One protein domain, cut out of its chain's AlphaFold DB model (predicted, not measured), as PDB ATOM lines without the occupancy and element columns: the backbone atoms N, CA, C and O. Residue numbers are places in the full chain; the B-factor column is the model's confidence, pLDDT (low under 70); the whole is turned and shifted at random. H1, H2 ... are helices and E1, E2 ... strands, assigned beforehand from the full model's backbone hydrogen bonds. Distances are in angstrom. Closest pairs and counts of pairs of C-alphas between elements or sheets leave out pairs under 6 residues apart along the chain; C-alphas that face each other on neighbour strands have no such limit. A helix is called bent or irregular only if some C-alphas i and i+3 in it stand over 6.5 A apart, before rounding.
ATOM      1  N   GLU A   4     -41.484 -22.055  -2.550       53.75
ATOM      2  CA  GLU A   4     -41.848 -21.154  -1.447       53.75
ATOM      3  C   GLU A   4     -41.071 -21.473  -0.154       53.75
ATOM      4  O   GLU A   4     -40.786 -20.575   0.644       53.75
ATOM      5  N   ARG A   5     -40.611 -22.721   0.029       53.84
ATOM      6  CA  ARG A   5     -39.704 -23.068   1.139       53.84
ATOM      7  C   ARG A   5     -38.280 -22.584   0.905       53.84
ATOM      8  O   ARG A   5     -37.686 -22.064   1.843       53.84
ATOM      9  N   GLU A   6     -37.764 -22.666  -0.322       53.94
ATOM     10  CA  GLU A   6     -36.463 -22.073  -0.683       53.94
ATOM     11  C   GLU A   6     -36.435 -20.556  -0.434       53.94
ATOM     12  O   GLU A   6     -35.439 -20.031   0.059       53.94
ATOM     13  N   LYS A   7     -37.550 -19.845  -0.658       52.94
ATOM     14  CA  LYS A   7     -37.672 -18.424  -0.282       52.94
ATOM     15  C   LYS A   7     -37.571 -18.188   1.228       52.94
ATOM     16  O   LYS A   7     -36.892 -17.252   1.640       52.94
ATOM     17  N   ARG A   8     -38.182 -19.036   2.068       53.19
ATOM     18  CA  ARG A   8     -38.007 -18.988   3.538       53.19
ATOM     19  C   ARG A   8     -36.572 -19.312   3.976       53.19
ATOM     20  O   ARG A   8     -36.160 -18.855   5.033       53.19
ATOM     21  N   MET A   9     -35.786 -20.031   3.170       56.84
ATOM     22  CA  MET A   9     -34.367 -20.305   3.455       56.84
ATOM     23  C   MET A   9     -33.451 -19.085   3.280       56.84
ATOM     24  O   MET A   9     -32.305 -19.124   3.727       56.84
ATOM     25  N   MET A  10     -33.932 -17.996   2.667       57.66
ATOM     26  CA  MET A  10     -33.145 -16.771   2.458       57.66
ATOM     27  C   MET A  10     -32.843 -16.013   3.762       57.66
ATOM     28  O   MET A  10     -31.911 -15.218   3.793       57.66
ATOM     29  N   ILE A  11     -33.594 -16.279   4.837       69.62
ATOM     30  CA  ILE A  11     -33.461 -15.634   6.157       69.62
ATOM     31  C   ILE A  11     -32.702 -16.486   7.193       69.62
ATOM     32  O   ILE A  11     -32.480 -16.018   8.304       69.62
ATOM     33  N   GLY A  12     -32.253 -17.699   6.833       83.62
ATOM     34  CA  GLY A  12     -31.552 -18.632   7.730       83.62
ATOM     35  C   GLY A  12     -32.457 -19.327   8.761       83.62
ATOM     36  O   GLY A  12     -33.678 -19.178   8.738       83.62
ATOM     37  N   GLY A  13     -31.860 -20.127   9.648       88.19
ATOM     38  CA  GLY A  13     -32.541 -20.857  10.723       88.19
ATOM     39  C   GLY A  13     -32.656 -22.371  10.514       88.19
ATOM     40  O   GLY A  13     -32.043 -22.959   9.617       88.19
ATOM     41  N   TRP A  14     -33.437 -23.011  11.387       89.75
ATOM     42  CA  TRP A  14     -33.709 -24.448  11.346       89.75
ATOM     43  C   TRP A  14     -34.770 -24.789  10.304       89.75
ATOM     44  O   TRP A  14     -35.809 -24.136  10.223       89.75
ATOM     45  N   TYR A  15     -34.543 -25.855   9.545       87.00
ATOM     46  CA  TYR A  15     -35.503 -26.363   8.576       87.00
ATOM     47  C   TYR A  15     -35.436 -27.883   8.490       87.00
ATOM     48  O   TYR A  15     -34.378 -28.489   8.645       87.00
ATOM     49  N   ARG A  16     -36.587 -28.505   8.231       88.25
ATOM     50  CA  ARG A  16     -36.653 -29.932   7.923       88.25
ATOM     51  C   ARG A  16     -36.524 -30.124   6.419       88.25
ATOM     52  O   ARG A  16     -37.270 -29.510   5.652       88.25
ATOM     53  N   GLN A  17     -35.606 -30.985   6.013       85.00
ATOM     54  CA  GLN A  17     -35.524 -31.477   4.652       85.00
ATOM     55  C   GLN A  17     -36.490 -32.660   4.511       85.00
ATOM     56  O   GLN A  17     -36.344 -33.684   5.169       85.00
ATOM     57  N   ASP A  18     -37.545 -32.483   3.711       82.94
ATOM     58  CA  ASP A  18     -38.652 -33.450   3.633       82.94
ATOM     59  C   ASP A  18     -38.316 -34.703   2.804       82.94
ATOM     60  O   ASP A  18     -39.023 -35.698   2.907       82.94
ATOM     61  N   SER A  19     -37.248 -34.680   1.996       84.75
ATOM     62  CA  SER A  19     -36.808 -35.839   1.200       84.75
ATOM     63  C   SER A  19     -36.283 -36.999   2.047       84.75
ATOM     64  O   SER A  19     -36.373 -38.155   1.650       84.75
ATOM     65  N   ASP A  20     -35.713 -36.669   3.195       87.69
ATOM     66  CA  ASP A  20     -34.879 -37.523   4.036       87.69
ATOM     67  C   ASP A  20     -35.198 -37.331   5.528       87.69
ATOM     68  O   ASP A  20     -34.601 -37.973   6.386       87.69
ATOM     69  N   PHE A  21     -36.184 -36.482   5.845       88.25
ATOM     70  CA  PHE A  21     -36.654 -36.170   7.199       88.25
ATOM     71  C   PHE A  21     -35.547 -35.690   8.152       88.25
ATOM     72  O   PHE A  21     -35.639 -35.867   9.367       88.25
ATOM     73  N   VAL A  22     -34.522 -35.026   7.613       90.62
ATOM     74  CA  VAL A  22     -33.384 -34.493   8.374       90.62
ATOM     75  C   VAL A  22     -33.676 -33.066   8.840       90.62
ATOM     76  O   VAL A  22     -34.229 -32.256   8.096       90.62
ATOM     77  N   LEU A  23     -33.291 -32.738  10.076       89.19
ATOM     78  CA  LEU A  23     -33.297 -31.366  10.583       89.19
ATOM     79  C   LEU A  23     -31.937 -30.709  10.313       89.19
ATOM     80  O   LEU A  23     -30.909 -31.189  10.785       89.19
ATOM     81  N   LEU A  24     -31.939 -29.603   9.574       87.69
ATOM     82  CA  LEU A  24     -30.747 -28.859   9.178       87.69
ATOM     83  C   LEU A  24     -30.800 -27.425   9.709       87.69
ATOM     84  O   LEU A  24     -31.873 -26.845   9.871       87.69
ATOM     85  N   TYR A  25     -29.626 -26.842   9.946       89.00
ATOM     86  CA  TYR A  25     -29.474 -25.435  10.306       89.00
ATOM     87  C   TYR A  25     -28.753 -24.673   9.195       89.00
ATOM     88  O   TYR A  25     -27.687 -25.094   8.739       89.00
ATOM     89  N   ARG A  26     -29.312 -23.535   8.775       88.56
ATOM     90  CA  ARG A  26     -28.662 -22.594   7.856       88.56
ATOM     91  C   ARG A  26     -28.260 -21.326   8.616       88.56
ATOM     92  O   ARG A  26     -29.147 -20.672   9.160       88.56
ATOM     93  N   PRO A  27     -26.976 -20.927   8.612       89.56
ATOM     94  CA  PRO A  27     -26.555 -19.671   9.226       89.56
ATOM     95  C   PRO A  27     -27.273 -18.472   8.600       89.56
ATOM     96  O   PRO A  27     -27.459 -18.421   7.382       89.56
ATOM     97  N   THR A  28     -27.638 -17.500   9.430       89.50
ATOM     98  CA  THR A  28     -28.290 -16.250   9.010       89.50
ATOM     99  C   THR A  28     -27.308 -15.243   8.390       89.50
ATOM    100  O   THR A  28     -27.720 -14.377   7.622       89.50
ATOM    101  N   GLY A  29     -26.004 -15.370   8.665       88.69
ATOM    102  CA  GLY A  29     -24.953 -14.495   8.138       88.69
ATOM    103  C   GLY A  29     -23.654 -14.559   8.949       88.69
ATOM    104  O   GLY A  29     -23.453 -15.480   9.744       88.69
ATOM    105  N   HIS A  30     -22.761 -13.578   8.751       91.69
ATOM    106  CA  HIS A  30     -21.620 -13.372   9.652       91.69
ATOM    107  C   HIS A  30     -22.130 -13.004  11.052       91.69
ATOM    108  O   HIS A  30     -23.085 -12.240  11.171       91.69
ATOM    109  N   ALA A  31     -21.481 -13.540  12.089       92.19
ATOM    110  CA  ALA A  31     -21.908 -13.417  13.483       92.19
ATOM    111  C   ALA A  31     -23.327 -13.964  13.758       92.19
ATOM    112  O   ALA A  31     -24.072 -13.402  14.559       92.19
ATOM    113  N   ASP A  32     -23.693 -15.074  13.103       92.94
ATOM    114  CA  ASP A  32     -24.919 -15.821  13.398       92.94
ATOM    115  C   ASP A  32     -25.037 -16.124  14.912       92.94
ATOM    116  O   ASP A  32     -24.171 -16.818  15.461       92.94
ATOM    117  N   PRO A  33     -26.088 -15.640  15.606       92.44
ATOM    118  CA  PRO A  33     -26.153 -15.709  17.065       92.44
ATOM    119  C   PRO A  33     -26.146 -17.131  17.620       92.44
ATOM    120  O   PRO A  33     -25.540 -17.383  18.660       92.44
ATOM    121  N   PHE A  34     -26.806 -18.066  16.929       92.75
ATOM    122  CA  PHE A  34     -26.865 -19.458  17.359       92.75
ATOM    123  C   PHE A  34     -25.487 -20.112  17.263       92.75
ATOM    124  O   PHE A  34     -25.014 -20.667  18.253       92.75
ATOM    125  N   LEU A  35     -24.810 -20.007  16.113       93.56
ATOM    126  CA  LEU A  35     -23.485 -20.608  15.950       93.56
ATOM    127  C   LEU A  35     -22.448 -20.000  16.889       93.56
ATOM    128  O   LEU A  35     -21.690 -20.752  17.501       93.56
ATOM    129  N   CYS A  36     -22.422 -18.672  17.040       94.50
ATOM    130  CA  CYS A  36     -21.507 -18.013  17.972       94.50
ATOM    131  C   CYS A  36     -21.751 -18.480  19.412       94.50
ATOM    132  O   CYS A  36     -20.809 -18.900  20.084       94.50
ATOM    133  N   ALA A  37     -23.009 -18.487  19.869       94.44
ATOM    134  CA  ALA A  37     -23.349 -18.927  21.220       94.44
ATOM    135  C   ALA A  37     -23.025 -20.410  21.453       94.44
ATOM    136  O   ALA A  37     -22.546 -20.778  22.526       94.44
ATOM    137  N   TRP A  38     -23.265 -21.263  20.456       93.38
ATOM    138  CA  TRP A  38     -23.025 -22.699  20.565       93.38
ATOM    139  C   TRP A  38     -21.529 -23.036  20.576       93.38
ATOM    140  O   TRP A  38     -21.082 -23.829  21.407       93.38
ATOM    141  N   LEU A  39     -20.737 -22.377  19.724       94.62
ATOM    142  CA  LEU A  39     -19.272 -22.441  19.758       94.62
ATOM    143  C   LEU A  39     -18.722 -21.963  21.107       94.62
ATOM    144  O   LEU A  39     -17.914 -22.652  21.720       94.62
ATOM    145  N   ASP A  40     -19.210 -20.835  21.619       94.75
ATOM    146  CA  ASP A  40     -18.784 -20.300  22.913       94.75
ATOM    147  C   ASP A  40     -19.166 -21.198  24.101       94.75
ATOM    148  O   ASP A  40     -18.427 -21.276  25.088       94.75
ATOM    149  N   LEU A  41     -20.344 -21.827  24.062       93.12
ATOM    150  CA  LEU A  41     -20.813 -22.743  25.104       93.12
ATOM    151  C   LEU A  41     -19.939 -24.001  25.144       93.12
ATOM    152  O   LEU A  41     -19.472 -24.424  26.205       93.12
ATOM    153  N   THR A  42     -19.703 -24.580  23.971       93.44
ATOM    154  CA  THR A  42     -18.966 -25.837  23.818       93.44
ATOM    155  C   THR A  42     -17.477 -25.653  24.101       93.44
ATOM    156  O   THR A  42     -16.903 -26.458  24.829       93.44
ATOM    157  N   ALA A  43     -16.893 -24.521  23.696       92.19
ATOM    158  CA  ALA A  43     -15.521 -24.133  24.028       92.19
ATOM    159  C   ALA A  43     -15.261 -24.017  25.541       92.19
ATOM    160  O   ALA A  43     -14.153 -24.260  26.016       92.19
ATOM    161  N   ARG A  44     -16.270 -23.613  26.322       89.00
ATOM    162  CA  ARG A  44     -16.131 -23.334  27.762       89.00
ATOM    163  C   ARG A  44     -16.452 -24.521  28.662       89.00
ATOM    164  O   ARG A  44     -16.343 -24.362  29.884       89.00
ATOM    165  N   SER A  45     -16.876 -25.644  28.091       82.88
ATOM    166  CA  SER A  45     -17.376 -26.791  28.842       82.88
ATOM    167  C   SER A  45     -16.236 -27.541  29.550       82.88
ATOM    168  O   SER A  45     -15.221 -27.826  28.921       82.88
ATOM    169  N   PRO A  46     -16.367 -27.849  30.855       74.12
ATOM    170  CA  PRO A  46     -15.342 -28.568  31.609       74.12
ATOM    171  C   PRO A  46     -15.285 -30.046  31.206       74.12
ATOM    172  O   PRO A  46     -16.307 -30.607  30.807       74.12
ATOM    173  N   GLU A  47     -14.129 -30.690  31.395       68.56
ATOM    174  CA  GLU A  47     -13.883 -32.110  31.094       68.56
ATOM    175  C   GLU A  47     -14.672 -33.044  32.041       68.56
ATOM    176  O   GLU A  47     -14.169 -33.633  32.992       68.56
ATOM    177  N   THR A  48     -15.974 -33.140  31.794       70.81
ATOM    178  CA  THR A  48     -16.925 -34.066  32.425       70.81
ATOM    179  C   THR A  48     -17.531 -34.962  31.341       70.81
ATOM    180  O   THR A  48     -17.264 -34.768  30.154       70.81
ATOM    181  N   GLN A  49     -18.401 -35.915  31.689       63.72
ATOM    182  CA  GLN A  49     -19.118 -36.711  30.676       63.72
ATOM    183  C   GLN A  49     -19.865 -35.835  29.647       63.72
ATOM    184  O   GLN A  49     -19.809 -36.103  28.451       63.72
ATOM    185  N   HIS A  50     -20.480 -34.733  30.097       69.75
ATOM    186  CA  HIS A  50     -21.114 -33.743  29.223       69.75
ATOM    187  C   HIS A  50     -20.075 -32.898  28.465       69.75
ATOM    188  O   HIS A  50     -20.321 -32.476  27.337       69.75
ATOM    189  N   GLY A  51     -18.891 -32.712  29.054       72.12
ATOM    190  CA  GLY A  51     -17.730 -32.081  28.427       72.12
ATOM    191  C   GLY A  51     -17.229 -32.805  27.182       72.12
ATOM    192  O   GLY A  51     -16.873 -32.150  26.211       72.12
ATOM    193  N   ARG A  52     -17.273 -34.145  27.152       79.12
ATOM    194  CA  ARG A  52     -16.857 -34.919  25.964       79.12
ATOM    195  C   ARG A  52     -17.775 -34.662  24.766       79.12
ATOM    196  O   ARG A  52     -17.288 -34.492  23.652       79.12
ATOM    197  N   SER A  53     -19.086 -34.579  24.997       86.44
ATOM    198  CA  SER A  53     -20.052 -34.201  23.957       86.44
ATOM    199  C   SER A  53     -19.859 -32.754  23.507       86.44
ATOM    200  O   SER A  53     -19.920 -32.470  22.314       86.44
ATOM    201  N   ALA A  54     -19.588 -31.845  24.447       89.81
ATOM    202  CA  ALA A  54     -19.305 -30.451  24.132       89.81
ATOM    203  C   ALA A  54     -18.037 -30.298  23.279       89.81
ATOM    204  O   ALA A  54     -18.081 -29.607  22.266       89.81
ATOM    205  N   GLU A  55     -16.948 -30.993  23.612       89.12
ATOM    206  CA  GLU A  55     -15.715 -30.964  22.817       89.12
ATOM    207  C   GLU A  55     -15.954 -31.507  21.403       89.12
ATOM    208  O   GLU A  55     -15.559 -30.866  20.437       89.12
ATOM    209  N   ALA A  56     -16.679 -32.622  21.247       90.88
ATOM    210  CA  ALA A  56     -16.992 -33.172  19.924       90.88
ATOM    211  C   ALA A  56     -17.787 -32.187  19.044       90.88
ATOM    212  O   ALA A  56     -17.512 -32.034  17.847       90.88
ATOM    213  N   ILE A  57     -18.754 -31.485  19.641       91.94
ATOM    214  CA  ILE A  57     -19.506 -30.425  18.965       91.94
ATOM    215  C   ILE A  57     -18.577 -29.264  18.600       91.94
ATOM    216  O   ILE A  57     -18.608 -28.802  17.456       91.94
ATOM    217  N   PHE A  58     -17.743 -28.812  19.542       92.88
ATOM    218  CA  PHE A  58     -16.792 -27.732  19.310       92.88
ATOM    219  C   PHE A  58     -15.855 -28.074  18.151       92.88
ATOM    220  O   PHE A  58     -15.798 -27.321  17.186       92.88
ATOM    221  N   THR A  59     -15.198 -29.238  18.178       91.44
ATOM    222  CA  THR A  59     -14.298 -29.703  17.110       91.44
ATOM    223  C   THR A  59     -14.998 -29.742  15.751       91.44
ATOM    224  O   THR A  59     -14.406 -29.369  14.737       91.44
ATOM    225  N   THR A  60     -16.266 -30.159  15.717       92.38
ATOM    226  CA  THR A  60     -17.052 -30.225  14.477       92.38
ATOM    227  C   THR A  60     -17.313 -28.834  13.902       92.38
ATOM    228  O   THR A  60     -17.104 -28.617  12.711       92.38
ATOM    229  N   LEU A  61     -17.739 -27.879  14.731       92.38
ATOM    230  CA  LEU A  61     -18.100 -26.527  14.288       92.38
ATOM    231  C   LEU A  61     -16.897 -25.597  14.105       92.38
ATOM    232  O   LEU A  61     -16.950 -24.669  13.301       92.38
ATOM    233  N   ALA A  62     -15.813 -25.849  14.832       91.31
ATOM    234  CA  ALA A  62     -14.549 -25.135  14.713       91.31
ATOM    235  C   ALA A  62     -13.729 -25.602  13.497       91.31
ATOM    236  O   ALA A  62     -12.733 -24.974  13.141       91.31
ATOM    237  N   ASN A  63     -14.128 -26.698  12.841       89.06
ATOM    238  CA  ASN A  63     -13.394 -27.233  11.704       89.06
ATOM    239  C   ASN A  63     -13.281 -26.185  10.570       89.06
ATOM    240  O   ASN A  63     -14.281 -25.559  10.212       89.06
ATOM    241  N   PRO A  64     -12.118 -26.036   9.909       81.44
ATOM    242  CA  PRO A  64     -11.950 -25.119   8.775       81.44
ATOM    243  C   PRO A  64     -12.842 -25.407   7.556       81.44
ATOM    244  O   PRO A  64     -12.851 -24.623   6.608       81.44
ATOM    245  N   LYS A  65     -13.549 -26.540   7.534       85.44
ATOM    246  CA  LYS A  65     -14.534 -26.925   6.514       85.44
ATOM    247  C   LYS A  65     -15.977 -26.888   7.038       85.44
ATOM    248  O   LYS A  65     -16.889 -27.243   6.297       85.44
ATOM    249  N   ALA A  66     -16.190 -26.487   8.292       87.69
ATOM    250  CA  ALA A  66     -17.513 -26.401   8.893       87.69
ATOM    251  C   ALA A  66     -18.351 -25.266   8.278       87.69
ATOM    252  O   ALA A  66     -17.798 -24.252   7.826       87.69
ATOM    253  N   PRO A  67     -19.691 -25.383   8.310       78.19
ATOM    254  CA  PRO A  67     -20.583 -24.278   7.981       78.19
ATOM    255  C   PRO A  67     -20.244 -23.019   8.793       78.19
ATOM    256  O   PRO A  67     -20.078 -23.075  10.007       78.19
ATOM    257  N   GLY A  68     -20.128 -21.878   8.113       81.31
ATOM    258  CA  GLY A  68     -19.774 -20.590   8.722       81.31
ATOM    259  C   GLY A  68     -18.278 -20.257   8.707       81.31
ATOM    260  O   GLY A  68     -17.940 -19.076   8.727       81.31
ATOM    261  N   LEU A  69     -17.382 -21.253   8.593       88.44
ATOM    262  CA  LEU A  69     -15.923 -21.067   8.462       88.44
ATOM    263  C   LEU A  69     -15.297 -20.151   9.533       88.44
ATOM    264  O   LEU A  69     -14.268 -19.518   9.293       88.44
ATOM    265  N   CYS A  70     -15.910 -20.085  10.716       90.38
ATOM    266  CA  CYS A  70     -15.617 -19.091  11.746       90.38
ATOM    267  C   CYS A  70     -14.123 -19.057  12.115       90.38
ATOM    268  O   CYS A  70     -13.520 -17.988  12.208       90.38
ATOM    269  N   MET A  71     -13.510 -20.236  12.266       88.88
ATOM    270  CA  MET A  71     -12.122 -20.374  12.727       88.88
ATOM    271  C   MET A  71     -11.072 -20.095  11.644       88.88
ATOM    272  O   MET A  71      -9.881 -20.135  11.922       88.88
ATOM    273  N   LYS A  72     -11.480 -19.771  10.407       85.44
ATOM    274  CA  LYS A  72     -10.544 -19.213   9.416       85.44
ATOM    275  C   LYS A  72     -10.140 -17.776   9.741       85.44
ATOM    276  O   LYS A  72      -9.101 -17.327   9.272       85.44
ATOM    277  N   CYS A  73     -10.973 -17.064  10.500       85.88
ATOM    278  CA  CYS A  73     -10.762 -15.657  10.835       85.88
ATOM    279  C   CYS A  73     -10.627 -15.417  12.343       85.88
ATOM    280  O   CYS A  73      -9.984 -14.451  12.744       85.88
ATOM    281  N   HIS A  74     -11.233 -16.267  13.174       90.12
ATOM    282  CA  HIS A  74     -11.229 -16.120  14.628       90.12
ATOM    283  C   HIS A  74     -10.326 -17.168  15.274       90.12
ATOM    284  O   HIS A  74     -10.576 -18.363  15.132       90.12
ATOM    285  N   SER A  75      -9.291 -16.713  15.986       88.94
ATOM    286  CA  SER A  75      -8.398 -17.595  16.738       88.94
ATOM    287  C   SER A  75      -9.086 -18.177  17.971       88.94
ATOM    288  O   SER A  75     -10.075 -17.631  18.482       88.94
ATOM    289  N   VAL A  76      -8.536 -19.291  18.444       91.31
ATOM    290  CA  VAL A  76      -8.977 -19.988  19.647       91.31
ATOM    291  C   VAL A  76      -7.780 -20.141  20.561       91.31
ATOM    292  O   VAL A  76      -6.799 -20.746  20.157       91.31
ATOM    293  N   ASP A  77      -7.902 -19.669  21.793       90.94
ATOM    294  CA  ASP A  77      -6.832 -19.732  22.780       90.94
ATOM    295  C   ASP A  77      -7.236 -20.679  23.917       90.94
ATOM    296  O   ASP A  77      -8.368 -20.643  24.419       90.94
ATOM    297  N   ALA A  78      -6.311 -21.529  24.349       89.25
ATOM    298  CA  ALA A  78      -6.479 -22.381  25.510       89.25
ATOM    299  C   ALA A  78      -6.489 -21.533  26.790       89.25
ATOM    300  O   ALA A  78      -5.773 -20.544  26.942       89.25
ATOM    301  N   GLN A  79      -7.320 -21.934  27.743       84.81
ATOM    302  CA  GLN A  79      -7.422 -21.345  29.069       84.81
ATOM    303  C   GLN A  79      -7.197 -22.415  30.140       84.81
ATOM    304  O   GLN A  79      -7.250 -23.622  29.890       84.81
ATOM    305  N   VAL A  80      -6.997 -21.957  31.376       77.44
ATOM    306  CA  VAL A  80      -6.906 -22.826  32.553       77.44
ATOM    307  C   VAL A  80      -8.137 -23.739  32.640       77.44
ATOM    308  O   VAL A  80      -9.274 -23.291  32.474       77.44
ATOM    309  N   GLY A  81      -7.902 -25.026  32.913       75.31
ATOM    310  CA  GLY A  81      -8.956 -26.037  33.035       75.31
ATOM    311  C   GLY A  81      -9.501 -26.554  31.700       75.31
ATOM    312  O   GLY A  81     -10.688 -26.852  31.626       75.31
ATOM    313  N   GLN A  82      -8.661 -26.612  30.654       73.94
ATOM    314  CA  GLN A  82      -8.989 -27.090  29.293       73.94
ATOM    315  C   GLN A  82     -10.121 -26.336  28.574       73.94
ATOM    316  O   GLN A  82     -10.615 -26.759  27.527       73.94
ATOM    317  N   ARG A  83     -10.518 -25.181  29.108       84.75
ATOM    318  CA  ARG A  83     -11.487 -24.295  28.464       84.75
ATOM    319  C   ARG A  83     -10.808 -23.587  27.301       84.75
ATOM    320  O   ARG A  83      -9.608 -23.341  27.338       84.75
ATOM    321  N   LYS A  84     -11.577 -23.222  26.289       91.00
ATOM    322  CA  LYS A  84     -11.108 -22.486  25.116       91.00
ATOM    323  C   LYS A  84     -11.817 -21.137  25.043       91.00
ATOM    324  O   LYS A  84     -12.977 -21.006  25.448       91.00
ATOM    325  N   ARG A  85     -11.117 -20.119  24.552       92.00
ATOM    326  CA  ARG A  85     -11.652 -18.781  24.293       92.00
ATOM    327  C   ARG A  85     -11.559 -18.487  22.812       92.00
ATOM    328  O   ARG A  85     -10.484 -18.555  22.241       92.00
ATOM    329  N   ILE A  86     -12.681 -18.105  22.220       93.06
ATOM    330  CA  ILE A  86     -12.726 -17.669  20.829       93.06
ATOM    331  C   ILE A  86     -12.577 -16.151  20.788       93.06
ATOM    332  O   ILE A  86     -13.265 -15.419  21.508       93.06
ATOM    333  N   HIS A  87     -11.689 -15.662  19.930       92.06
ATOM    334  CA  HIS A  87     -11.446 -14.235  19.753       92.06
ATOM    335  C   HIS A  87     -12.318 -13.673  18.622       92.06
ATOM    336  O   HIS A  87     -11.878 -13.454  17.493       92.06
TER     337      HIS A  87
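What this domain is: This is residues 4 to 87 of the 191 residues of an uncharacterized protein of Nitrospira sp. SB0667_bin_9 (UniProt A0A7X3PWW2). The model is a drawn-out row of small parts: a two-stranded hairpin, E1 and E2, with the short helix H1 beside it at one end, then two helices, H2 and H3, crossing steeply, then a second, smaller hairpin, E3 and E4, whose strand E4 packs on H2. The first hairpin and H1 make an arm away from the helix pair, and the turn at residues 17 to 22 sticks out. The printed part has 84 residues with three named helices and four named strands in the order H1, E1, E2, H2, H3, E3, E4; the class is mixed, helices and strands, and both two-stranded sheets, E1 - E2 and E3 - E4, are antiparallel. The whole is only just loose, close to compact, with a radius of gyration of the C-alphas of 14.7 A, and elongated, spanning 49 by 28 by 19 A.

Where its parts are: E1 is residues 13 to 17, 12.6 A long, and E2 is residues 22 to 26, 12.8 A long. Before them H1, residues 4 to 11, runs 12.6 A from C-alpha 4 at (-41.848, -21.154, -1.447); it is neither bent nor irregular, but only just: C-alphas 8 and 11 are 6.2 A apart. H2 is residues 33 to 43, 15.2 A long, beginning at C-alpha 33 at (-26.153, -15.709, 17.065). H3, the longest helix, is residues 49 to 62, 20.2 A long. E3 is residues 76 to 78, 6.8 A long, and E4 is residues 84 to 86, 6.6 A long, ending at C-alpha 86 at (-12.726, -17.669, 20.829).

How they stand to each other: E1 and E2 form an antiparallel hairpin, their directions at 149 degrees; N 15 and O 24, 2.9 A apart, and N 24 and O 15, 2.8 A apart, are within hydrogen-bond range. The closest C-alphas of H1 and E2 are those of Met 9 and Arg 26, 7.6 A apart. H1 is apart from H2 and H3, and E1 is apart from them too. H2 and H3 touch, closest at the C-alphas of Thr 42 and Ala 54, 4.6 A apart. They run opposite ways at a steep tilt of 52 degrees. The closest C-alphas of H2 and E4 are those of Ala 43 and Lys 84, 4.8 A apart, while H2 and E3 are apart. E3 and E4 form an antiparallel hairpin at 154 degrees; N 77 and O 85 are 2.8 A apart, within hydrogen-bond range. In H2 every O i to N i+4 pair is within hydrogen-bond range; in H1 it is 2 of 4 and in H3 9 of 10.

The domain as a whole: The two C-alphas farthest apart, those of Glu 4 and Val 80, are 48.8 A from each other. The printed part has no cut. The link from H3 to E3, residues 63 to 75, is long. The mean pLDDT of the printed part is 84.2; residues 4 to 11, 47 and 49 to 50 are under 70.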